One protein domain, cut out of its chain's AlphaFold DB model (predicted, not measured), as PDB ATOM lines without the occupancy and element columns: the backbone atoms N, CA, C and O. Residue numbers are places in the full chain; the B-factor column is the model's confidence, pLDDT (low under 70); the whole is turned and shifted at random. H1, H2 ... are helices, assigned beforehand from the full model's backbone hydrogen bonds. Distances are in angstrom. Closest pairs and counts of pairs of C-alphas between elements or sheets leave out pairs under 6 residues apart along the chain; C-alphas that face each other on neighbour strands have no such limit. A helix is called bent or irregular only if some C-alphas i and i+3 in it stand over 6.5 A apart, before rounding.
ATOM      1  N   ASN A  26     -29.979 -37.680  40.683       94.50
ATOM      2  CA  ASN A  26     -29.849 -37.714  39.231       94.50
ATOM      3  C   ASN A  26     -29.665 -39.145  38.736       94.50
ATOM      4  O   ASN A  26     -30.350 -39.550  37.799       94.50
ATOM      5  N   GLU A  27     -28.793 -39.926  39.373       93.50
ATOM      6  CA  GLU A  27     -28.576 -41.329  38.997       93.50
ATOM      7  C   GLU A  27     -29.866 -42.145  39.107       93.50
ATOM      8  O   GLU A  27     -30.221 -42.898  38.195       93.50
ATOM      9  N   VAL A  28     -30.608 -41.964  40.204       91.62
ATOM     10  CA  VAL A  28     -31.889 -42.646  40.414       91.62
ATOM     11  C   VAL A  28     -32.910 -42.210  39.363       91.62
ATOM     12  O   VAL A  28     -33.545 -43.063  38.738       91.62
ATOM     13  N   ALA A  29     -33.062 -40.905  39.131       94.31
ATOM     14  CA  ALA A  29     -34.004 -40.381  38.149       94.31
ATOM     15  C   ALA A  29     -33.682 -40.847  36.715       94.31
ATOM     16  O   ALA A  29     -34.591 -41.255  35.986       94.31
ATOM     17  N   ASP A  30     -32.404 -40.845  36.320       95.38
ATOM     18  CA  ASP A  30     -31.952 -41.312  35.004       95.38
ATOM     19  C   ASP A  30     -32.247 -42.802  34.815       95.38
ATOM     20  O   ASP A  30     -32.891 -43.192  33.831       95.38
ATOM     21  N   ALA A  31     -31.865 -43.628  35.796       93.38
ATOM     22  CA  ALA A  31     -32.099 -45.064  35.757       93.38
ATOM     23  C   ALA A  31     -33.595 -45.390  35.645       93.38
ATOM     24  O   ALA A  31     -33.991 -46.220  34.822       93.38
ATOM     25  N   ILE A  32     -34.448 -44.715  36.424       92.94
ATOM     26  CA  ILE A  32     -35.902 -44.924  36.411       92.94
ATOM     27  C   ILE A  32     -36.502 -44.521  35.068       92.94
ATOM     28  O   ILE A  32     -37.279 -45.292  34.497       92.94
ATOM     29  N   ALA A  33     -36.136 -43.352  34.540       94.81
ATOM     30  CA  ALA A  33     -36.649 -42.878  33.264       94.81
ATOM     31  C   ALA A  33     -36.287 -43.832  32.118       94.81
ATOM     32  O   ALA A  33     -37.170 -44.299  31.393       94.81
ATOM     33  N   ARG A  34     -34.998 -44.162  31.975       95.44
ATOM     34  CA  ARG A  34     -34.509 -44.987  30.862       95.44
ATOM     35  C   ARG A  34     -35.040 -46.408  30.928       95.44
ATOM     36  O   ARG A  34     -35.533 -46.920  29.923       95.44
ATOM     37  N   SER A  35     -34.974 -47.032  32.105       94.06
ATOM     38  CA  SER A  35     -35.465 -48.401  32.286       94.06
ATOM     39  C   SER A  35     -36.962 -48.490  32.003       94.06
ATOM     40  O   SER A  35     -37.375 -49.334  31.213       94.06
ATOM     41  N   SER A  36     -37.770 -47.571  32.537       93.50
ATOM     42  CA  SER A  36     -39.224 -47.590  32.341       93.50
ATOM     43  C   SER A  36     -39.611 -47.433  30.868       93.50
ATOM     44  O   SER A  36     -40.421 -48.210  30.358       93.50
ATOM     45  N   VAL A  37     -39.005 -46.470  30.162       96.06
ATOM     46  CA  VAL A  37     -39.239 -46.270  28.722       96.06
ATOM     47  C   VAL A  37     -38.832 -47.517  27.939       96.06
ATOM     48  O   VAL A  37     -39.616 -48.027  27.136       96.06
ATOM     49  N   ARG A  38     -37.632 -48.051  28.184       95.94
ATOM     50  CA  ARG A  38     -37.112 -49.187  27.417       95.94
ATOM     51  C   ARG A  38     -37.895 -50.472  27.683       95.94
ATOM     52  O   ARG A  38     -38.199 -51.191  26.735       95.94
ATOM     53  N   THR A  39     -38.283 -50.732  28.931       94.50
ATOM     54  CA  THR A  39     -39.126 -51.878  29.298       94.50
ATOM     55  C   THR A  39     -40.467 -51.822  28.577       94.50
ATOM     56  O   THR A  39     -40.862 -52.796  27.943       94.50
ATOM     57  N   ILE A  40     -41.156 -50.680  28.603       94.62
ATOM     58  CA  ILE A  40     -42.476 -50.561  27.967       94.62
ATOM     59  C   ILE A  40     -42.376 -50.655  26.454       94.62
ATOM     60  O   ILE A  40     -43.214 -51.304  25.829       94.62
ATOM     61  N   TYR A  41     -41.349 -50.040  25.870       96.56
ATOM     62  CA  TYR A  41     -41.081 -50.179  24.449       96.56
ATOM     63  C   TYR A  41     -40.883 -51.644  24.060       96.56
ATOM     64  O   TYR A  41     -41.572 -52.122  23.164       96.56
ATOM     65  N   ASN A  42     -39.995 -52.365  24.749       96.25
ATOM     66  CA  ASN A  42     -39.693 -53.758  24.432       96.25
ATOM     67  C   ASN A  42     -40.918 -54.664  24.605       96.25
ATOM     68  O   ASN A  42     -41.198 -55.461  23.712       96.25
ATOM     69  N   ASN A  43     -41.673 -54.499  25.695       95.38
ATOM     70  CA  ASN A  43     -42.865 -55.301  25.971       95.38
ATOM     71  C   ASN A  43     -43.936 -55.092  24.891       95.38
ATOM     72  O   ASN A  43     -44.344 -56.033  24.224       95.38
ATOM     73  N   LEU A  44     -44.342 -53.843  24.652       96.75
ATOM     74  CA  LEU A  44     -45.427 -53.557  23.710       96.75
ATOM     75  C   LEU A  44     -45.010 -53.775  22.250       96.75
ATOM     76  O   LEU A  44     -45.847 -54.095  21.406       96.75
ATOM     77  N   ARG A  45     -43.721 -53.618  21.929       96.44
ATOM     78  CA  ARG A  45     -43.195 -53.977  20.609       96.44
ATOM     79  C   ARG A  45     -43.247 -55.486  20.386       96.44
ATOM     80  O   ARG A  45     -43.562 -55.896  19.273       96.44
ATOM     81  N   ALA A  46     -42.935 -56.293  21.403       96.00
ATOM     82  CA  ALA A  46     -43.068 -57.748  21.319       96.00
ATOM     83  C   ALA A  46     -44.526 -58.162  21.051       96.00
ATOM     84  O   ALA A  46     -44.760 -59.095  20.290       96.00
ATOM     85  N   ASP A  47     -45.489 -57.381  21.551       96.19
ATOM     86  CA  ASP A  47     -46.923 -57.527  21.260       96.19
ATOM     87  C   ASP A  47     -47.344 -56.963  19.880       96.19
ATOM     88  O   ASP A  47     -48.531 -56.867  19.566       96.19
ATOM     89  N   GLY A  48     -46.391 -56.542  19.039       96.19
ATOM     90  CA  GLY A  48     -46.646 -56.026  17.690       96.19
ATOM     91  C   GLY A  48     -47.178 -54.589  17.634       96.19
ATOM     92  O   GLY A  48     -47.610 -54.130  16.574       96.19
ATOM     93  N   ILE A  49     -47.156 -53.845  18.744       97.00
ATOM     94  CA  ILE A  49     -47.624 -52.456  18.773       97.00
ATOM     95  C   ILE A  49     -46.565 -51.541  18.149       97.00
ATOM     96  O   ILE A  49     -45.388 -51.568  18.508       97.00
ATOM     97  N   SER A  50     -46.987 -50.684  17.216       96.44
ATOM     98  CA  SER A  50     -46.080 -49.741  16.561       96.44
ATOM     99  C   SER A  50     -45.496 -48.728  17.547       96.44
ATOM    100  O   SER A  50     -46.186 -48.246  18.451       96.44
ATOM    101  N   TRP A  51     -44.237 -48.331  17.326       96.38
ATOM    102  CA  TRP A  51     -43.565 -47.349  18.180       96.38
ATOM    103  C   TRP A  51     -44.362 -46.048  18.315       96.38
ATOM    104  O   TRP A  51     -44.537 -45.557  19.425       96.38
ATOM    105  N   LYS A  52     -44.932 -45.532  17.219       94.62
ATOM    106  CA  LYS A  52     -45.776 -44.330  17.255       94.62
ATOM    107  C   LYS A  52     -46.934 -44.473  18.249       94.62
ATOM    108  O   LYS A  52     -47.160 -43.575  19.050       94.62
ATOM    109  N   LYS A  53     -47.632 -45.614  18.247       95.12
ATOM    110  CA  LYS A  53     -48.735 -45.871  19.184       95.12
ATOM    111  C   LYS A  53     -48.233 -46.034  20.620       95.12
ATOM    112  O   LYS A  53     -48.843 -45.484  21.532       95.12
ATOM    113  N   ILE A  54     -47.114 -46.732  20.827       95.94
ATOM    114  CA  ILE A  54     -46.469 -46.847  22.145       95.94
ATOM    115  C   ILE A  54     -46.139 -45.453  22.698       95.94
ATOM    116  O   ILE A  54     -46.549 -45.112  23.808       95.94
ATOM    117  N   ARG A  55     -45.441 -44.634  21.906       95.56
ATOM    118  CA  ARG A  55     -45.034 -43.277  22.261       95.56
ATOM    119  C   ARG A  55     -46.236 -42.389  22.547       95.56
ATOM    120  O   ARG A  55     -46.315 -41.830  23.626       95.56
ATOM    121  N   ASP A  56     -47.186 -42.288  21.624       92.88
ATOM    122  CA  ASP A  56     -48.240 -41.273  21.721       92.88
ATOM    123  C   ASP A  56     -49.318 -41.631  22.763       92.88
ATOM    124  O   ASP A  56     -49.968 -40.737  23.303       92.88
ATOM    125  N   VAL A  57     -49.503 -42.921  23.076       91.56
ATOM    126  CA  VAL A  57     -50.594 -43.396  23.952       91.56
ATOM    127  C   VAL A  57     -50.101 -43.912  25.305       91.56
ATOM    128  O   VAL A  57     -50.755 -43.685  26.327       91.56
ATOM    129  N   HIS A  58     -48.979 -44.633  25.342       91.31
ATOM    130  CA  HIS A  58     -48.538 -45.344  26.547       91.31
ATOM    131  C   HIS A  58     -47.457 -44.587  27.319       91.31
ATOM    132  O   HIS A  58     -47.527 -44.534  28.549       91.31
ATOM    133  N   MET A  59     -46.500 -43.967  26.622       92.38
ATOM    134  CA  MET A  59     -45.390 -43.255  27.263       92.38
ATOM    135  C   MET A  59     -45.808 -42.078  28.162       92.38
ATOM    136  O   MET A  59     -45.168 -41.922  29.207       92.38
ATOM    137  N   PRO A  60     -46.861 -41.284  27.870       89.88
ATOM    138  CA  PRO A  60     -47.263 -40.172  28.734       89.88
ATOM    139  C   PRO A  60     -47.547 -40.588  30.182       89.88
ATOM    140  O   PRO A  60     -47.239 -39.871  31.129       89.88
ATOM    141  N   LYS A  61     -48.080 -41.802  30.372       87.62
ATOM    142  CA  LYS A  61     -48.466 -42.336  31.687       87.62
ATOM    143  C   LYS A  61     -47.278 -42.792  32.537       87.62
ATOM    144  O   LYS A  61     -47.481 -43.268  33.650       87.62
ATOM    145  N   ILE A  62     -46.060 -42.755  32.004       86.75
ATOM    146  CA  ILE A  62     -44.885 -43.343  32.657       86.75
ATOM    147  C   ILE A  62     -44.219 -42.345  33.577       86.75
ATOM    148  O   ILE A  62     -43.970 -42.679  34.730       86.75
ATOM    149  N   LEU A  63     -44.064 -41.102  33.123       86.69
ATOM    150  CA  LEU A  63     -43.547 -40.024  33.959       86.69
ATOM    151  C   LEU A  63     -44.370 -39.837  35.240       86.69
ATOM    152  O   LEU A  63     -43.802 -39.739  36.323       86.69
ATOM    153  N   THR A  64     -45.702 -39.857  35.140       87.19
ATOM    154  CA  THR A  64     -46.590 -39.728  36.308       87.19
ATOM    155  C   THR A  64     -46.432 -40.886  37.293       87.19
ATOM    156  O   THR A  64     -46.448 -40.687  38.505       87.19
ATOM    157  N   LYS A  65     -46.227 -42.112  36.795       86.06
ATOM    158  CA  LYS A  65     -45.973 -43.288  37.640       86.06
ATOM    159  C   LYS A  65     -44.616 -43.230  38.332       86.06
ATOM    160  O   LYS A  65     -44.521 -43.663  39.477       86.06
ATOM    161  N   SER A  66     -43.597 -42.688  37.667       84.06
ATOM    162  CA  SER A  66     -42.251 -42.548  38.227       84.06
ATOM    163  C   SER A  66     -42.209 -41.627  39.450       84.06
ATOM    164  O   SER A  66     -41.364 -41.830  40.312       84.06
ATOM    165  N   LEU A  67     -43.145 -40.688  39.616       85.94
ATOM    166  CA  LEU A  67     -43.193 -39.820  40.804       85.94
ATOM    167  C   LEU A  67     -43.335 -40.599  42.123       85.94
ATOM    168  O   LEU A  67     -42.762 -40.207  43.135       85.94
ATOM    169  N   ARG A  68     -43.982 -41.772  42.097       83.62
ATOM    170  CA  ARG A  68     -44.150 -42.643  43.279       83.62
ATOM    171  C   ARG A  68     -42.843 -43.232  43.810       83.62
ATOM    172  O   ARG A  68     -42.839 -43.848  44.869       83.62
ATOM    173  N   THR A  69     -41.764 -43.112  43.044       82.69
ATOM    174  CA  THR A  69     -40.450 -43.682  43.368       82.69
ATOM    175  C   THR A  69     -39.498 -42.675  44.011       82.69
ATOM    176  O   THR A  69     -38.392 -43.054  44.397       82.69
ATOM    177  N   ILE A  70     -39.911 -41.408  44.133       82.62
ATOM    178  CA  ILE A  70     -39.128 -40.370  44.806       82.62
ATOM    179  C   ILE A  70     -38.898 -40.790  46.257       82.62
ATOM    180  O   ILE A  70     -39.833 -41.162  46.970       82.62
ATOM    181  N   GLN A  71     -37.641 -40.743  46.692       79.25
ATOM    182  CA  GLN A  71     -37.285 -41.131  48.050       79.25
ATOM    183  C   GLN A  71     -37.736 -40.058  49.047       79.25
ATOM    184  O   GLN A  71     -37.526 -38.865  48.835       79.25
ATOM    185  N   GLN A  72     -38.324 -40.485  50.168       79.50
ATOM    186  CA  GLN A  72     -38.859 -39.579  51.194       79.50
ATOM    187  C   GLN A  72     -37.793 -38.709  51.875       79.50
ATOM    188  O   GLN A  72     -38.118 -37.664  52.427       79.50
ATOM    189  N   ASN A  73     -36.532 -39.136  51.846       83.12
ATOM    190  CA  ASN A  73     -35.407 -38.421  52.444       83.12
ATOM    191  C   ASN A  73     -34.793 -37.354  51.523       83.12
ATOM    192  O   ASN A  73     -33.915 -36.623  51.982       83.12
ATOM    193  N   TYR A  74     -35.207 -37.246  50.256       89.94
ATOM    194  CA  TYR A  74     -34.796 -36.116  49.427       89.94
ATOM    195  C   TYR A  74     -35.471 -34.830  49.908       89.94
ATOM    196  O   TYR A  74     -36.666 -34.805  50.213       89.94
ATOM    197  N   SER A  75     -34.694 -33.747  49.972       92.50
ATOM    198  CA  SER A  75     -35.241 -32.420  50.236       92.50
ATOM    199  C   SER A  75     -36.057 -31.937  49.034       92.50
ATOM    200  O   SER A  75     -35.841 -32.365  47.899       92.50
ATOM    201  N   SER A  76     -36.968 -30.993  49.266       92.44
ATOM    202  CA  SER A  76     -37.757 -30.374  48.196       92.44
ATOM    203  C   SER A  76     -36.878 -29.745  47.111       92.44
ATOM    204  O   SER A  76     -37.236 -29.764  45.938       92.44
ATOM    205  N   GLU A  77     -35.722 -29.212  47.508       94.38
ATOM    206  CA  GLU A  77     -34.734 -28.625  46.606       94.38
ATOM    207  C   GLU A  77     -34.121 -29.681  45.682       94.38
ATOM    208  O   GLU A  77     -34.146 -29.504  44.469       94.38
ATOM    209  N   VAL A  78     -33.665 -30.810  46.234       95.12
ATOM    210  CA  VAL A  78     -33.107 -31.930  45.455       95.12
ATOM    211  C   VAL A  78     -34.157 -32.513  44.509       95.12
ATOM    212  O   VAL A  78     -33.873 -32.820  43.352       95.12
ATOM    213  N   ILE A  79     -35.410 -32.627  44.958       94.31
ATOM    214  CA  ILE A  79     -36.500 -33.096  44.097       94.31
ATOM    215  C   ILE A  79     -36.695 -32.138  42.914       94.31
ATOM    216  O   ILE A  79     -36.732 -32.578  41.764       94.31
ATOM    217  N   LEU A  80     -36.817 -30.837  43.185       94.88
ATOM    218  CA  LEU A  80     -37.147 -29.836  42.174       94.88
ATOM    219  C   LEU A  80     -35.989 -29.547  41.210       94.88
ATOM    220  O   LEU A  80     -36.239 -29.355  40.021       94.88
ATOM    221  N   ASN A  81     -34.751 -29.512  41.703       95.25
ATOM    222  CA  ASN A  81     -33.588 -29.073  40.932       95.25
ATOM    223  C   ASN A  81     -32.807 -30.227  40.290       95.25
ATOM    224  O   ASN A  81     -32.223 -30.022  39.226       95.25
ATOM    225  N   ASP A  82     -32.861 -31.432  40.869       95.00
ATOM    226  CA  ASP A  82     -32.077 -32.576  40.390       95.00
ATOM    227  C   ASP A  82     -32.985 -33.691  39.860       95.00
ATOM    228  O   ASP A  82     -32.943 -34.038  38.676       95.00
ATOM    229  N   PHE A  83     -33.874 -34.220  40.707       95.12
ATOM    230  CA  PHE A  83     -34.652 -35.413  40.374       95.12
ATOM    231  C   PHE A  83     -35.621 -35.178  39.207       95.12
ATOM    232  O   PHE A  83     -35.561 -35.890  38.204       95.12
ATOM    233  N   LEU A  84     -36.534 -34.203  39.316       95.75
ATOM    234  CA  LEU A  84     -37.555 -33.974  38.284       95.75
ATOM    235  C   LEU A  84     -36.948 -33.548  36.934       95.75
ATOM    236  O   LEU A  84     -37.368 -34.101  35.909       95.75
ATOM    237  N   PRO A  85     -35.959 -32.628  36.880       96.56
ATOM    238  CA  PRO A  85     -35.324 -32.258  35.621       96.56
ATOM    239  C   PRO A  85     -34.600 -33.425  34.958       96.56
ATOM    240  O   PRO A  85     -34.732 -33.614  33.745       96.56
ATOM    241  N   THR A  86     -33.867 -34.227  35.737       96.50
ATOM    242  CA  THR A  86     -33.158 -35.396  35.210       96.50
ATOM    243  C   THR A  86     -34.135 -36.463  34.736       96.50
ATOM    244  O   THR A  86     -33.988 -36.955  33.617       96.50
ATOM    245  N   LEU A  87     -35.204 -36.735  35.491       96.19
ATOM    246  CA  LEU A  87     -36.261 -37.664  35.087       96.19
ATOM    247  C   LEU A  87     -36.842 -37.282  33.716       96.19
ATOM    248  O   LEU A  87     -36.921 -38.122  32.817       96.19
ATOM    249  N   LEU A  88     -37.216 -36.012  33.531       96.56
ATOM    250  CA  LEU A  88     -37.766 -35.514  32.268       96.56
ATOM    251  C   LEU A  88     -36.749 -35.580  31.126       96.56
ATOM    252  O   LEU A  88     -37.077 -36.062  30.038       96.56
ATOM    253  N   ARG A  89     -35.515 -35.114  31.355       96.50
ATOM    254  CA  ARG A  89     -34.463 -35.107  30.330       96.50
ATOM    255  C   ARG A  89     -34.140 -36.522  29.867       96.50
ATOM    256  O   ARG A  89     -34.089 -36.768  28.663       96.50
ATOM    257  N   SER A  90     -33.961 -37.452  30.799       96.81
ATOM    258  CA  SER A  90     -33.620 -38.842  30.501       96.81
ATOM    259  C   SER A  90     -34.776 -39.591  29.849       96.81
ATOM    260  O   SER A  90     -34.551 -40.349  28.907       96.81
ATOM    261  N   TYR A  91     -36.018 -39.313  30.253       97.31
ATOM    262  CA  TYR A  91     -37.216 -39.859  29.612       97.31
ATOM    263  C   TYR A  91     -37.287 -39.460  28.133       97.31
ATOM    264  O   TYR A  91     -37.392 -40.318  27.252       97.31
ATOM    265  N   TYR A  92     -37.162 -38.163  27.842       96.56
ATOM    266  CA  TYR A  92     -37.196 -37.675  26.465       96.56
ATOM    267  C   TYR A  92     -35.948 -38.069  25.669       96.56
ATOM    268  O   TYR A  92     -36.058 -38.317  24.472       96.56
ATOM    269  N   SER A  93     -34.784 -38.186  26.314       96.50
ATOM    270  CA  SER A  93     -33.552 -38.700  25.696       96.50
ATOM    271  C   SER A  93     -33.723 -40.141  25.224       96.50
ATOM    272  O   SER A  93     -33.324 -40.478  24.107       96.50
ATOM    273  N   GLU A  94     -34.345 -40.992  26.040       97.38
ATOM    274  CA  GLU A  94     -34.587 -42.387  25.679       97.38
ATOM    275  C   GLU A  94     -35.645 -42.507  24.570       97.38
ATOM    276  O   GLU A  94     -35.470 -43.285  23.634       97.38
ATOM    277  N   ILE A  95     -36.699 -41.683  24.607       96.81
ATOM    278  CA  ILE A  95     -37.678 -41.583  23.512       96.81
ATOM    279  C   ILE A  95     -37.025 -41.124  22.210       96.81
ATOM    280  O   ILE A  95     -37.309 -41.699  21.164       96.81
ATOM    281  N   ASP A  96     -36.156 -40.116  22.252       95.62
ATOM    282  CA  ASP A  96     -35.451 -39.622  21.068       95.62
ATOM    283  C   ASP A  96     -34.510 -40.687  20.481       95.62
ATOM    284  O   ASP A  96     -34.464 -40.917  19.270       95.62
ATOM    285  N   LYS A  97     -33.812 -41.431  21.344       96.50
ATOM    286  CA  LYS A  97     -33.024 -42.595  20.928       96.50
ATOM    287  C   LYS A  97     -33.892 -43.628  20.196       96.50
ATOM    288  O   LYS A  97     -33.538 -44.034  19.092       96.50
ATOM    289  N   ILE A  98     -35.051 -43.996  20.748       97.25
ATOM    290  CA  ILE A  98     -35.971 -44.953  20.110       97.25
ATOM    291  C   ILE A  98     -36.592 -44.369  18.830       97.25
ATOM    292  O   ILE A  98     -36.744 -45.083  17.841       97.25
ATOM    293  N   ASN A  99     -36.911 -43.072  18.789       96.31
ATOM    294  CA  ASN A  99     -37.362 -42.396  17.571       96.31
ATOM    295  C   ASN A  99     -36.347 -42.592  16.438       96.31
ATOM    296  O   ASN A  99     -36.739 -43.040  15.360       96.31
ATOM    297  N   ARG A 100     -35.051 -42.367  16.698       95.00
ATOM    298  CA  ARG A 100     -33.974 -42.603  15.721       95.00
ATOM    299  C   ARG A 100     -33.891 -44.064  15.278       95.00
ATOM    300  O   ARG A 100     -33.818 -44.319  14.077       95.00
ATOM    301  N   GLU A 101     -33.999 -45.017  16.208       96.25
ATOM    302  CA  GLU A 101     -34.080 -46.459  15.899       96.25
ATOM    303  C   GLU A 101     -35.261 -46.788  14.955       96.25
ATOM    304  O   GLU A 101     -35.183 -47.717  14.153       96.25
ATOM    305  N   ASN A 102     -36.342 -46.001  15.011       95.94
ATOM    306  CA  ASN A 102     -37.563 -46.168  14.216       95.94
ATOM    307  C   ASN A 102     -37.693 -45.141  13.071       95.94
ATOM    308  O   ASN A 102     -38.777 -44.996  12.507       95.94
ATOM    309  N   ARG A 103     -36.606 -44.440  12.710       95.25
ATOM    310  CA  ARG A 103     -36.554 -43.429  11.630       95.25
ATOM    311  C   ARG A 103     -37.576 -42.291  11.775       95.25
ATOM    312  O   ARG A 103     -38.050 -41.740  10.786       95.25
ATOM    313  N   ILE A 104     -37.910 -41.930  13.009       93.25
ATOM    314  CA  ILE A 104     -38.698 -40.743  13.337       93.25
ATOM    315  C   ILE A 104     -37.719 -39.634  13.722       93.25
ATOM    316  O   ILE A 104     -36.891 -39.827  14.606       93.25
ATOM    317  N   THR A 105     -37.807 -38.481  13.065       90.50
ATOM    318  CA  THR A 105     -36.859 -37.369  13.253       90.50
ATOM    319  C   THR A 105     -37.352 -36.297  14.217       90.50
ATOM    320  O   THR A 105     -36.549 -35.525  14.722       90.50
ATOM    321  N   CYS A 106     -38.657 -36.246  14.488       91.44
ATOM    322  CA  CYS A 106     -39.261 -35.194  15.296       91.44
ATOM    323  C   CYS A 106     -40.441 -35.704  16.139       91.44
ATOM    324  O   CYS A 106     -41.031 -36.760  15.872       91.44
ATOM    325  N   VAL A 107     -40.802 -34.939  17.169       92.12
ATOM    326  CA  VAL A 107     -41.989 -35.152  18.004       92.12
ATOM    327  C   VAL A 107     -43.081 -34.140  17.672       92.12
ATOM    328  O   VAL A 107     -42.812 -32.986  17.345       92.12
ATOM    329  N   ASP A 108     -44.336 -34.574  17.756       92.25
ATOM    330  CA  ASP A 108     -45.479 -33.678  17.588       92.25
ATOM    331  C   ASP A 108     -45.745 -32.914  18.893       92.25
ATOM    332  O   ASP A 108     -45.636 -33.482  19.985       92.25
ATOM    333  N   ALA A 109     -46.164 -31.653  18.789       93.44
ATOM    334  CA  ALA A 109     -46.562 -30.853  19.946       93.44
ATOM    335  C   ALA A 109     -47.660 -31.537  20.784       93.44
ATOM    336  O   ALA A 109     -47.673 -31.406  22.004       93.44
ATOM    337  N   THR A 110     -48.531 -32.329  20.151       93.19
ATOM    338  CA  THR A 110     -49.567 -33.140  20.805       93.19
ATOM    339  C   THR A 110     -48.968 -34.143  21.787       93.19
ATOM    340  O   THR A 110     -49.483 -34.301  22.890       93.19
ATOM    341  N   PHE A 111     -47.861 -34.799  21.421       93.69
ATOM    342  CA  PHE A 111     -47.165 -35.724  22.316       93.69
ATOM    343  C   PHE A 111     -46.528 -34.986  23.501       93.69
ATOM    344  O   PHE A 111     -46.582 -35.459  24.637       93.69
ATOM    345  N   ILE A 112     -45.960 -33.801  23.255       94.56
ATOM    346  CA  ILE A 112     -45.377 -32.951  24.299       94.56
ATOM    347  C   ILE A 112     -46.450 -32.574  25.328       94.56
ATOM    348  O   ILE A 112     -46.274 -32.831  26.520       94.56
ATOM    349  N   VAL A 113     -47.586 -32.022  24.886       94.00
ATOM    350  CA  VAL A 113     -48.657 -31.576  25.796       94.00
ATOM    351  C   VAL A 113     -49.347 -32.742  26.498       94.00
ATOM    352  O   VAL A 113     -49.602 -32.646  27.699       94.00
ATOM    353  N   SER A 114     -49.586 -33.862  25.803       93.69
ATOM    354  CA  SER A 114     -50.220 -35.048  26.397       93.69
ATOM    355  C   SER A 114     -49.351 -35.711  27.462       93.69
ATOM    356  O   SER A 114     -49.868 -36.447  28.297       93.69
ATOM    357  N   THR A 115     -48.051 -35.425  27.455       94.88
ATOM    358  CA  THR A 115     -47.083 -35.938  28.421       94.88
ATOM    359  C   THR A 115     -46.855 -34.962  29.571       94.88
ATOM    360  O   THR A 115     -47.010 -35.322  30.738       94.88
ATOM    361  N   ILE A 116     -46.506 -33.713  29.261       95.12
ATOM    362  CA  ILE A 116     -46.023 -32.759  30.260       95.12
ATOM    363  C   ILE A 116     -47.156 -32.165  31.097       95.12
ATOM    364  O   ILE A 116     -46.996 -32.027  32.308       95.12
ATOM    365  N   VAL A 117     -48.312 -31.849  30.505       94.62
ATOM    366  CA  VAL A 117     -49.419 -31.255  31.274       94.62
ATOM    367  C   VAL A 117     -49.936 -32.226  32.347       94.62
ATOM    368  O   VAL A 117     -50.027 -31.815  33.508       94.62
ATOM    369  N   PRO A 118     -50.214 -33.512  32.043       93.69
ATOM    370  CA  PRO A 118     -50.573 -34.480  33.078       93.69
ATOM    371  C   PRO A 118     -49.461 -34.707  34.103       93.69
ATOM    372  O   PRO A 118     -49.757 -34.860  35.283       93.69
ATOM    373  N   PHE A 119     -48.192 -34.691  33.683       94.81
ATOM    374  CA  PHE A 119     -47.060 -34.815  34.600       94.81
ATOM    375  C   PHE A 119     -47.013 -33.690  35.641       94.81
ATOM    376  O   PHE A 119     -46.885 -33.972  36.828       94.81
ATOM    377  N   ILE A 120     -47.163 -32.431  35.221       94.62
ATOM    378  CA  ILE A 120     -47.166 -31.280  36.137       94.62
ATOM    379  C   ILE A 120     -48.343 -31.368  37.117       94.62
ATOM    380  O   ILE A 120     -48.159 -31.149  38.311       94.62
ATOM    381  N   ARG A 121     -49.541 -31.732  36.636       92.19
ATOM    382  CA  ARG A 121     -50.719 -31.937  37.499       92.19
ATOM    383  C   ARG A 121     -50.484 -33.035  38.532       92.19
ATOM    384  O   ARG A 121     -50.838 -32.882  39.693       92.19
ATOM    385  N   GLU A 122     -49.859 -34.132  38.122       91.81
ATOM    386  CA  GLU A 122     -49.533 -35.211  39.050       91.81
ATOM    387  C   GLU A 122     -48.469 -34.780  40.070       91.81
ATOM    388  O   GLU A 122     -48.545 -35.178  41.231       91.81
ATOM    389  N   CYS A 123     -47.511 -33.934  39.676       91.31
ATOM    390  CA  CYS A 123     -46.544 -33.355  40.608       91.31
ATOM    391  C   CYS A 123     -47.231 -32.511  41.684       91.31
ATOM    392  O   CYS A 123     -46.870 -32.620  42.846       91.31
ATOM    393  N   GLU A 124     -48.236 -31.706  41.334       84.88
ATOM    394  CA  GLU A 124     -49.001 -30.924  42.315       84.88
ATOM    395  C   GLU A 124     -49.657 -31.826  43.376       84.88
ATOM    396  O   GLU A 124     -49.559 -31.557  44.574       84.88
ATOM    397  N   VAL A 125     -50.258 -32.940  42.945       87.06
ATOM    398  CA  VAL A 125     -50.920 -33.896  43.845       87.06
ATOM    399  C   VAL A 125     -49.908 -34.673  44.687       87.06
ATOM    400  O   VAL A 125     -50.049 -34.762  45.906       87.06
ATOM    401  N   GLN A 126     -48.885 -35.255  44.056       87.19
ATOM    402  CA  GLN A 126     -47.955 -36.150  44.747       87.19
ATOM    403  C   GLN A 126     -46.897 -35.396  45.554       87.19
ATOM    404  O   GLN A 126     -46.474 -35.893  46.599       87.19
ATOM    405  N   LEU A 127     -46.480 -34.206  45.110       85.94
ATOM    406  CA  LEU A 127     -45.364 -33.482  45.718       85.94
ATOM    407  C   LEU A 127     -45.776 -32.423  46.746       85.94
ATOM    408  O   LEU A 127     -44.909 -31.821  47.385       85.94
ATOM    409  N   GLY A 128     -47.078 -32.215  46.953       82.31
ATOM    410  CA  GLY A 128     -47.590 -31.185  47.861       82.31
ATOM    411  C   GLY A 128     -47.055 -31.291  49.296       82.31
ATOM    412  O   GLY A 128     -46.835 -30.273  49.950       82.31
ATOM    413  N   HIS A 129     -46.745 -32.498  49.782       87.06
ATOM    414  CA  HIS A 129     -46.182 -32.690  51.124       87.06
ATOM    415  C   HIS A 129     -44.728 -32.211  51.267       87.06
ATOM    416  O   HIS A 129     -44.329 -31.807  52.357       87.06
ATOM    417  N   TRP A 130     -43.966 -32.151  50.170       89.50
ATOM    418  CA  TRP A 130     -42.667 -31.468  50.119       89.50
ATOM    419  C   TRP A 130     -42.811 -29.953  49.904       89.50
ATOM    420  O   TRP A 130     -41.807 -29.264  49.733       89.50
ATOM    421  N   ARG A 131     -44.035 -29.401  49.922       90.50
ATOM    422  CA  ARG A 131     -44.331 -27.970  49.705       90.50
ATOM    423  C   ARG A 131     -43.832 -27.437  48.355       90.50
ATOM    424  O   ARG A 131     -43.584 -26.242  48.218       90.50
ATOM    425  N   ILE A 132     -43.690 -28.316  47.364       92.12
ATOM    426  CA  ILE A 132     -43.375 -27.935  45.987       92.12
ATOM    427  C   ILE A 132     -44.678 -27.497  45.318       92.12
ATOM    428  O   ILE A 132     -45.638 -28.261  45.247       92.12
ATOM    429  N   THR A 133     -44.716 -26.258  44.838       91.00
ATOM    430  CA  THR A 133     -45.894 -25.683  44.179       91.00
ATOM    431  C   THR A 133     -45.940 -26.028  42.694       91.00
ATOM    432  O   THR A 133     -44.907 -26.207  42.045       91.00
ATOM    433  N   VAL A 134     -47.144 -26.036  42.115       90.31
ATOM    434  CA  VAL A 134     -47.326 -26.234  40.669       90.31
ATOM    435  C   VAL A 134     -46.544 -25.204  39.846       90.31
ATOM    436  O   VAL A 134     -45.926 -25.564  38.850       90.31
ATOM    437  N   THR A 135     -46.478 -23.946  40.291       90.44
ATOM    438  CA  THR A 135     -45.723 -22.884  39.607       90.44
ATOM    439  C   THR A 135     -44.226 -23.183  39.563       90.44
ATOM    440  O   THR A 135     -43.617 -23.027  38.509       90.44
ATOM    441  N   GLN A 136     -43.645 -23.684  40.659       93.19
ATOM    442  CA  GLN A 136     -42.238 -24.103  40.683       93.19
ATOM    443  C   GLN A 136     -41.969 -25.239  39.692       93.19
ATOM    444  O   GLN A 136     -40.972 -25.204  38.972       93.19
ATOM    445  N   VAL A 137     -42.869 -26.224  39.611       94.19
ATOM    446  CA  VAL A 137     -42.748 -27.328  38.645       94.19
ATOM    447  C   VAL A 137     -42.882 -26.814  37.211       94.19
ATOM    448  O   VAL A 137     -42.097 -27.207  36.354       94.19
ATOM    449  N   VAL A 138     -43.834 -25.917  36.938       93.81
ATOM    450  CA  VAL A 138     -44.005 -25.304  35.612       93.81
ATOM    451  C   VAL A 138     -42.750 -24.540  35.196       93.81
ATOM    452  O   VAL A 138     -42.261 -24.743  34.086       93.81
ATOM    453  N   ASP A 139     -42.209 -23.686  36.068       92.25
ATOM    454  CA  ASP A 139     -41.001 -22.918  35.761       92.25
ATOM    455  C   ASP A 139     -39.791 -23.835  35.540       92.25
ATOM    456  O   ASP A 139     -39.032 -23.626  34.592       92.25
ATOM    457  N   MET A 140     -39.652 -24.895  36.343       94.88
ATOM    458  CA  MET A 140     -38.634 -25.928  36.150       94.88
ATOM    459  C   MET A 140     -38.772 -26.601  34.777       94.88
ATOM    460  O   MET A 140     -37.814 -26.610  34.005       94.88
ATOM    461  N   VAL A 141     -39.967 -27.090  34.432       95.31
ATOM    462  CA  VAL A 141     -40.253 -27.772  33.158       95.31
ATOM    463  C   VAL A 141     -39.915 -26.887  31.963       95.31
ATOM    464  O   VAL A 141     -39.241 -27.321  31.030       95.31
ATOM    465  N   LEU A 142     -40.360 -25.629  31.987       93.62
ATOM    466  CA  LEU A 142     -40.141 -24.689  30.888       93.62
ATOM    467  C   LEU A 142     -38.667 -24.276  30.744       93.62
ATOM    468  O   LEU A 142     -38.272 -23.770  29.692       93.62
ATOM    469  N   ASN A 143     -37.840 -24.512  31.767       92.81
ATOM    470  CA  ASN A 143     -36.420 -24.179  31.755       92.81
ATOM    471  C   ASN A 143     -35.501 -25.344  31.321       92.81
ATOM    472  O   ASN A 143     -34.309 -25.116  31.083       92.81
ATOM    473  N   ILE A 144     -36.026 -26.566  31.174       93.50
ATOM    474  CA  ILE A 144     -35.264 -27.736  30.708       93.50
ATOM    475  C   ILE A 144     -34.932 -27.608  29.219       93.50
ATOM    476  O   ILE A 144     -35.800 -27.327  28.399       93.50
ATOM    477  N   SER A 145     -33.680 -27.897  28.854       90.81
ATOM    478  CA  SER A 145     -33.297 -28.156  27.462       90.81
ATOM    479  C   SER A 145     -33.620 -29.604  27.095       90.81
ATOM    480  O   SER A 145     -33.015 -30.534  27.639       90.81
ATOM    481  N   TYR A 146     -34.579 -29.794  26.191       92.75
ATOM    482  CA  TYR A 146     -35.017 -31.118  25.755       92.75
ATOM    483  C   TYR A 146     -34.203 -31.630  24.553       92.75
ATOM    484  O   TYR A 146     -33.820 -30.833  23.700       92.75
ATOM    485  N   PRO A 147     -33.943 -32.950  24.458       91.56
ATOM    486  CA  PRO A 147     -33.068 -33.527  23.433       91.56
ATOM    487  C   PRO A 147     -33.769 -33.856  22.100       91.56
ATOM    488  O   PRO A 147     -33.155 -34.494  21.253       91.56
ATOM    489  N   TYR A 148     -35.041 -33.487  21.924       91.81
ATOM    490  CA  TYR A 148     -35.824 -33.788  20.720       91.81
ATOM    491  C   TYR A 148     -35.979 -32.565  19.810       91.81
ATOM    492  O   TYR A 148     -35.903 -31.428  20.265       91.81
ATOM    493  N   GLN A 149     -36.294 -32.820  18.538       92.06
ATOM    494  CA  GLN A 149     -36.758 -31.810  17.582       92.06
ATOM    495  C   GLN A 149     -38.282 -31.841  17.460       92.06
ATOM    496  O   GLN A 149     -38.887 -32.914  17.542       92.06
ATOM    497  N   VAL A 150     -38.914 -30.693  17.218       92.75
ATOM    498  CA  VAL A 150     -40.371 -30.607  17.041       92.75
ATOM    499  C   VAL A 150     -40.751 -30.570  15.562       92.75
ATOM    500  O   VAL A 150     -40.107 -29.906  14.761       92.75
ATOM    501  N   CYS A 151     -41.811 -31.288  15.182       90.94
ATOM    502  CA  CYS A 151     -42.205 -31.424  13.775       90.94
ATOM    503  C   CYS A 151     -42.822 -30.159  13.157       90.94
ATOM    504  O   CYS A 151     -42.947 -30.081  11.938       90.94
ATOM    505  N   SER A 152     -43.295 -29.217  13.973       85.38
ATOM    506  CA  SER A 152     -44.126 -28.099  13.526       85.38
ATOM    507  C   SER A 152     -43.732 -26.795  14.206       85.38
ATOM    508  O   SER A 152     -43.511 -26.760  15.418       85.38
ATOM    509  N   THR A 153     -43.747 -25.709  13.434       83.69
ATOM    510  CA  THR A 153     -43.495 -24.339  13.908       83.69
ATOM    511  C   THR A 153     -44.618 -23.805  14.805       83.69
ATOM    512  O   THR A 153     -44.432 -22.836  15.537       83.69
ATOM    513  N   ASP A 154     -45.788 -24.452  14.816       89.19
ATOM    514  CA  ASP A 154     -46.920 -24.068  15.669       89.19
ATOM    515  C   ASP A 154     -46.834 -24.597  17.113       89.19
ATOM    516  O   ASP A 154     -47.753 -24.374  17.912       89.19
ATOM    517  N   CYS A 155     -45.725 -25.255  17.477       92.00
ATOM    518  CA  CYS A 155     -45.527 -25.845  18.799       92.00
ATOM    519  C   CYS A 155     -45.779 -24.847  19.929       92.00
ATOM    520  O   CYS A 155     -46.582 -25.124  20.821       92.00
ATOM    521  N   LYS A 156     -45.151 -23.664  19.875       92.44
ATOM    522  CA  LYS A 156     -45.250 -22.654  20.942       92.44
ATOM    523  C   LYS A 156     -46.702 -22.253  21.192       92.44
ATOM    524  O   LYS A 156     -47.123 -22.152  22.341       92.44
ATOM    525  N   THR A 157     -47.482 -22.079  20.125       90.56
ATOM    526  CA  THR A 157     -48.902 -21.717  20.203       90.56
ATOM    527  C   THR A 157     -49.733 -22.840  20.820       90.56
ATOM    528  O   THR A 157     -50.518 -22.582  21.734       90.56
ATOM    529  N   LYS A 158     -49.537 -24.090  20.374       91.69
ATOM    530  CA  LYS A 158     -50.247 -25.262  20.914       91.69
ATOM    531  C   LYS A 158     -49.916 -25.495  22.386       91.69
ATOM    532  O   LYS A 158     -50.823 -25.558  23.211       91.69
ATOM    533  N   VAL A 159     -48.629 -25.555  22.728       93.19
ATOM    534  CA  VAL A 159     -48.176 -25.791  24.104       93.19
ATOM    535  C   VAL A 159     -48.647 -24.664  25.022       93.19
ATOM    536  O   VAL A 159     -49.210 -24.946  26.078       93.19
ATOM    537  N   LYS A 160     -48.526 -23.395  24.603       93.12
ATOM    538  CA  LYS A 160     -49.047 -22.256  25.373       93.12
ATOM    539  C   LYS A 160     -50.539 -22.393  25.658       93.12
ATOM    540  O   LYS A 160     -50.952 -22.150  26.793       93.12
ATOM    541  N   LYS A 161     -51.347 -22.729  24.647       92.12
ATOM    542  CA  LYS A 161     -52.801 -22.874  24.794       92.12
ATOM    543  C   LYS A 161     -53.138 -23.927  25.850       92.12
ATOM    544  O   LYS A 161     -53.895 -23.630  26.771       92.12
ATOM    545  N   GLU A 162     -52.531 -25.108  25.752       93.44
ATOM    546  CA  GLU A 162     -52.777 -26.206  26.692       93.44
ATOM    547  C   GLU A 162     -52.307 -25.864  28.113       93.44
ATOM    548  O   GLU A 162     -53.048 -26.070  29.069       93.44
ATOM    549  N   PHE A 163     -51.131 -25.247  28.273       92.94
ATOM    550  CA  PHE A 163     -50.647 -24.797  29.585       92.94
ATOM    551  C   PHE A 163     -51.544 -23.720  30.203       92.94
ATOM    552  O   PHE A 163     -51.872 -23.794  31.386       92.94
ATOM    553  N   SER A 164     -51.967 -22.733  29.409       90.69
ATOM    554  CA  SER A 164     -52.826 -21.645  29.894       90.69
ATOM    555  C   SER A 164     -54.189 -22.180  30.331       90.69
ATOM    556  O   SER A 164     -54.701 -21.783  31.375       90.69
ATOM    557  N   SER A 165     -54.744 -23.133  29.573       91.19
ATOM    558  CA  SER A 165     -55.984 -23.820  29.935       91.19
ATOM    559  C   SER A 165     -55.823 -24.711  31.166       91.19
ATOM    560  O   SER A 165     -56.776 -24.878  31.921       91.19
ATOM    561  N   ALA A 166     -54.654 -25.327  31.355       91.62
ATOM    562  CA  ALA A 166     -54.450 -26.297  32.419       91.62
ATOM    563  C   ALA A 166     -54.139 -25.665  33.776       91.62
ATOM    564  O   ALA A 166     -54.556 -26.229  34.786       91.62
ATOM    565  N   PHE A 167     -53.424 -24.536  33.795       89.56
ATOM    566  CA  PHE A 167     -52.878 -23.927  35.014       89.56
ATOM    567  C   PHE A 167     -53.416 -22.517  35.290       89.56
ATOM    568  O   PHE A 167     -52.909 -21.835  36.175       89.56
ATOM    569  N   SER A 168     -54.437 -22.071  34.544       82.56
ATOM    570  CA  SER A 168     -55.101 -20.765  34.712       82.56
ATOM    571  C   SER A 168     -54.130 -19.578  34.791       82.56
ATOM    572  O   SER A 168     -54.354 -18.617  35.522       82.56
ATOM    573  N   TYR A 169     -53.033 -19.646  34.033       77.75
ATOM    574  CA  TYR A 169     -51.964 -18.652  34.041       77.75
ATOM    575  C   TYR A 169     -51.622 -18.234  32.611       77.75
ATOM    576  O   TYR A 169     -51.527 -19.070  31.711       77.75
ATOM    577  N   ASN A 170     -51.421 -16.934  32.384       79.00
ATOM    578  CA  ASN A 170     -51.039 -16.424  31.070       79.00
ATOM    579  C   ASN A 170     -49.513 -16.407  30.931       79.00
ATOM    580  O   ASN A 170     -48.835 -15.515  31.439       79.00
ATOM    581  N   PHE A 171     -48.969 -17.393  30.222       82.69
ATOM    582  CA  PHE A 171     -47.533 -17.484  29.971       82.69
ATOM    583  C   PHE A 171     -47.126 -16.672  28.725       82.69
ATOM    584  O   PHE A 171     -47.766 -16.789  27.668       82.69
ATOM    585  N   PRO A 172     -46.035 -15.884  28.781       84.00
ATOM    586  CA  PRO A 172     -45.466 -15.285  27.580       84.00
ATOM    587  C   PRO A 172     -44.953 -16.388  26.643       84.00
ATOM    588  O   PRO A 172     -44.390 -17.385  27.091       84.00
ATOM    589  N   ALA A 173     -45.131 -16.214  25.329       81.12
ATOM    590  CA  ALA A 173     -44.774 -17.241  24.341       81.12
ATOM    591  C   ALA A 173     -43.274 -17.607  24.372       81.12
ATOM    592  O   ALA A 173     -42.913 -18.753  24.109       81.12
ATOM    593  N   SER A 174     -42.412 -16.661  24.758       85.12
ATOM    594  CA  SER A 174     -40.963 -16.854  24.886       85.12
ATOM    595  C   SER A 174     -40.574 -17.943  25.892       85.12
ATOM    596  O   SER A 174     -39.565 -18.617  25.675       85.12
ATOM    597  N   LYS A 175     -41.385 -18.181  26.936       88.06
ATOM    598  CA  LYS A 175     -41.141 -19.250  27.922       88.06
ATOM    599  C   LYS A 175     -41.218 -20.659  27.317       88.06
ATOM    600  O   LYS A 175     -40.668 -21.585  27.893       88.06
ATOM    601  N   PHE A 176     -41.842 -20.829  26.150       91.06
ATOM    602  CA  PHE A 176     -41.979 -22.137  25.500       91.06
ATOM    603  C   PHE A 176     -40.856 -22.449  24.504       91.06
ATOM    604  O   PHE A 176     -40.912 -23.465  23.820       91.06
ATOM    605  N   SER A 177     -39.821 -21.611  24.408       88.88
ATOM    606  CA  SER A 177     -38.765 -21.797  23.405       88.88
ATOM    607  C   SER A 177     -37.968 -23.087  23.610       88.88
ATOM    608  O   SER A 177     -37.670 -23.763  22.637       88.88
TER     609      SER A 177
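Overview. This is residues 26 to 177 of the 182 residues of an uncharacterized protein of Candidatus Electronema sp. GS (UniProt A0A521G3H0). You are looking at an up-and-down bundle of four helices, H1, H3, H4 and H5, each running against the one before it in the chain. H2 leads into H3, and H6, H7 and H8 form a cluster on the side away from H1, with H6 packed on H4 and H5 and H7 packed on H5. The printed part has 152 residues with eight named helices, H1 to H8 in that order, and no named strand; the class is all helix. The whole is compact, with a radius of gyration of the C-alphas of 15.2 A and spans of 42 by 37 by 21 A.

Arrangement. Begin with H1, residues 26 to 46, which touches H4, residues 76 to 101, closest at the C-alphas of Ala 29 and Leu 87, 4.7 A apart; they run the same way at a shallow tilt of 34 degrees, only just short of steep. With residues 40 to 45 alone, H1 touches H2, residues 51 to 58; the closest C-alphas are those of Tyr 41 and Ile 54, 6.7 A apart. H3, residues 60 to 69, touches H5, residues 109 to 130, the same way at a shallow tilt of 20 degrees, closest at the C-alphas of Pro 60 and Thr 115, 4.2 A apart. H3 and H4 form a helical hairpin but only just touch, with 3 pairs of C-alphas within 8 A, closest at Leu 63 and Leu 88, 7.5 A. H5 and H6, residues 134 to 143, form another, closest at the C-alphas of Glu 124 and Val 134, 5.2 A apart. H7, residues 155 to 167, touches residues 109 to 117 of H5, closest at the C-alphas of Ala 109 and Cys 155, 5.2 A apart. H8, residues 173 to 176, touches H7, closest at the C-alphas of Lys 156 and Phe 176, 5.6 A apart. H1 is apart from H5, H6, H7 and H8. Every O i to N i+4 pair is within hydrogen-bond range in H1, H2, H6 and H7, against 20 of 22 in H4, 15 of 18 in H5 and 2 of 6 in H3, where 5 of 7 O i to N i+3 pairs are; H8 is too short for such a pair.

Along the chain. Find C-alpha 26 at (-29.849, -37.714, 39.231); from there H1 runs 29.9 A to Ala 46. H4 starts at C-alpha 76, (-37.757, -30.374, 48.196), and runs 36.3 A, with a kink of 26 degrees near residue 83; it is only just irregular, C-alphas 81 and 84 being 6.8 A apart. H5 runs 30.4 A, with a kink of 37 degrees near residue 124, and is irregular, C-alphas 126 and 129 being 7.5 A apart. H3 measures 16.5 A, H7 17.9 A and H6 14.2 A, while H2 and H8 are shorter; H8 ends at C-alpha 176, (-41.979, -22.137, 25.500).

Size, cuts and confidence. Look for the two C-alphas farthest apart at Ala 46 and Asn 170, 43.2 A. The printed part has no cut. The link from H6 to H7, with 11 residues, is long. The mean pLDDT of the printed part is 92.0, and no printed residue is under 70.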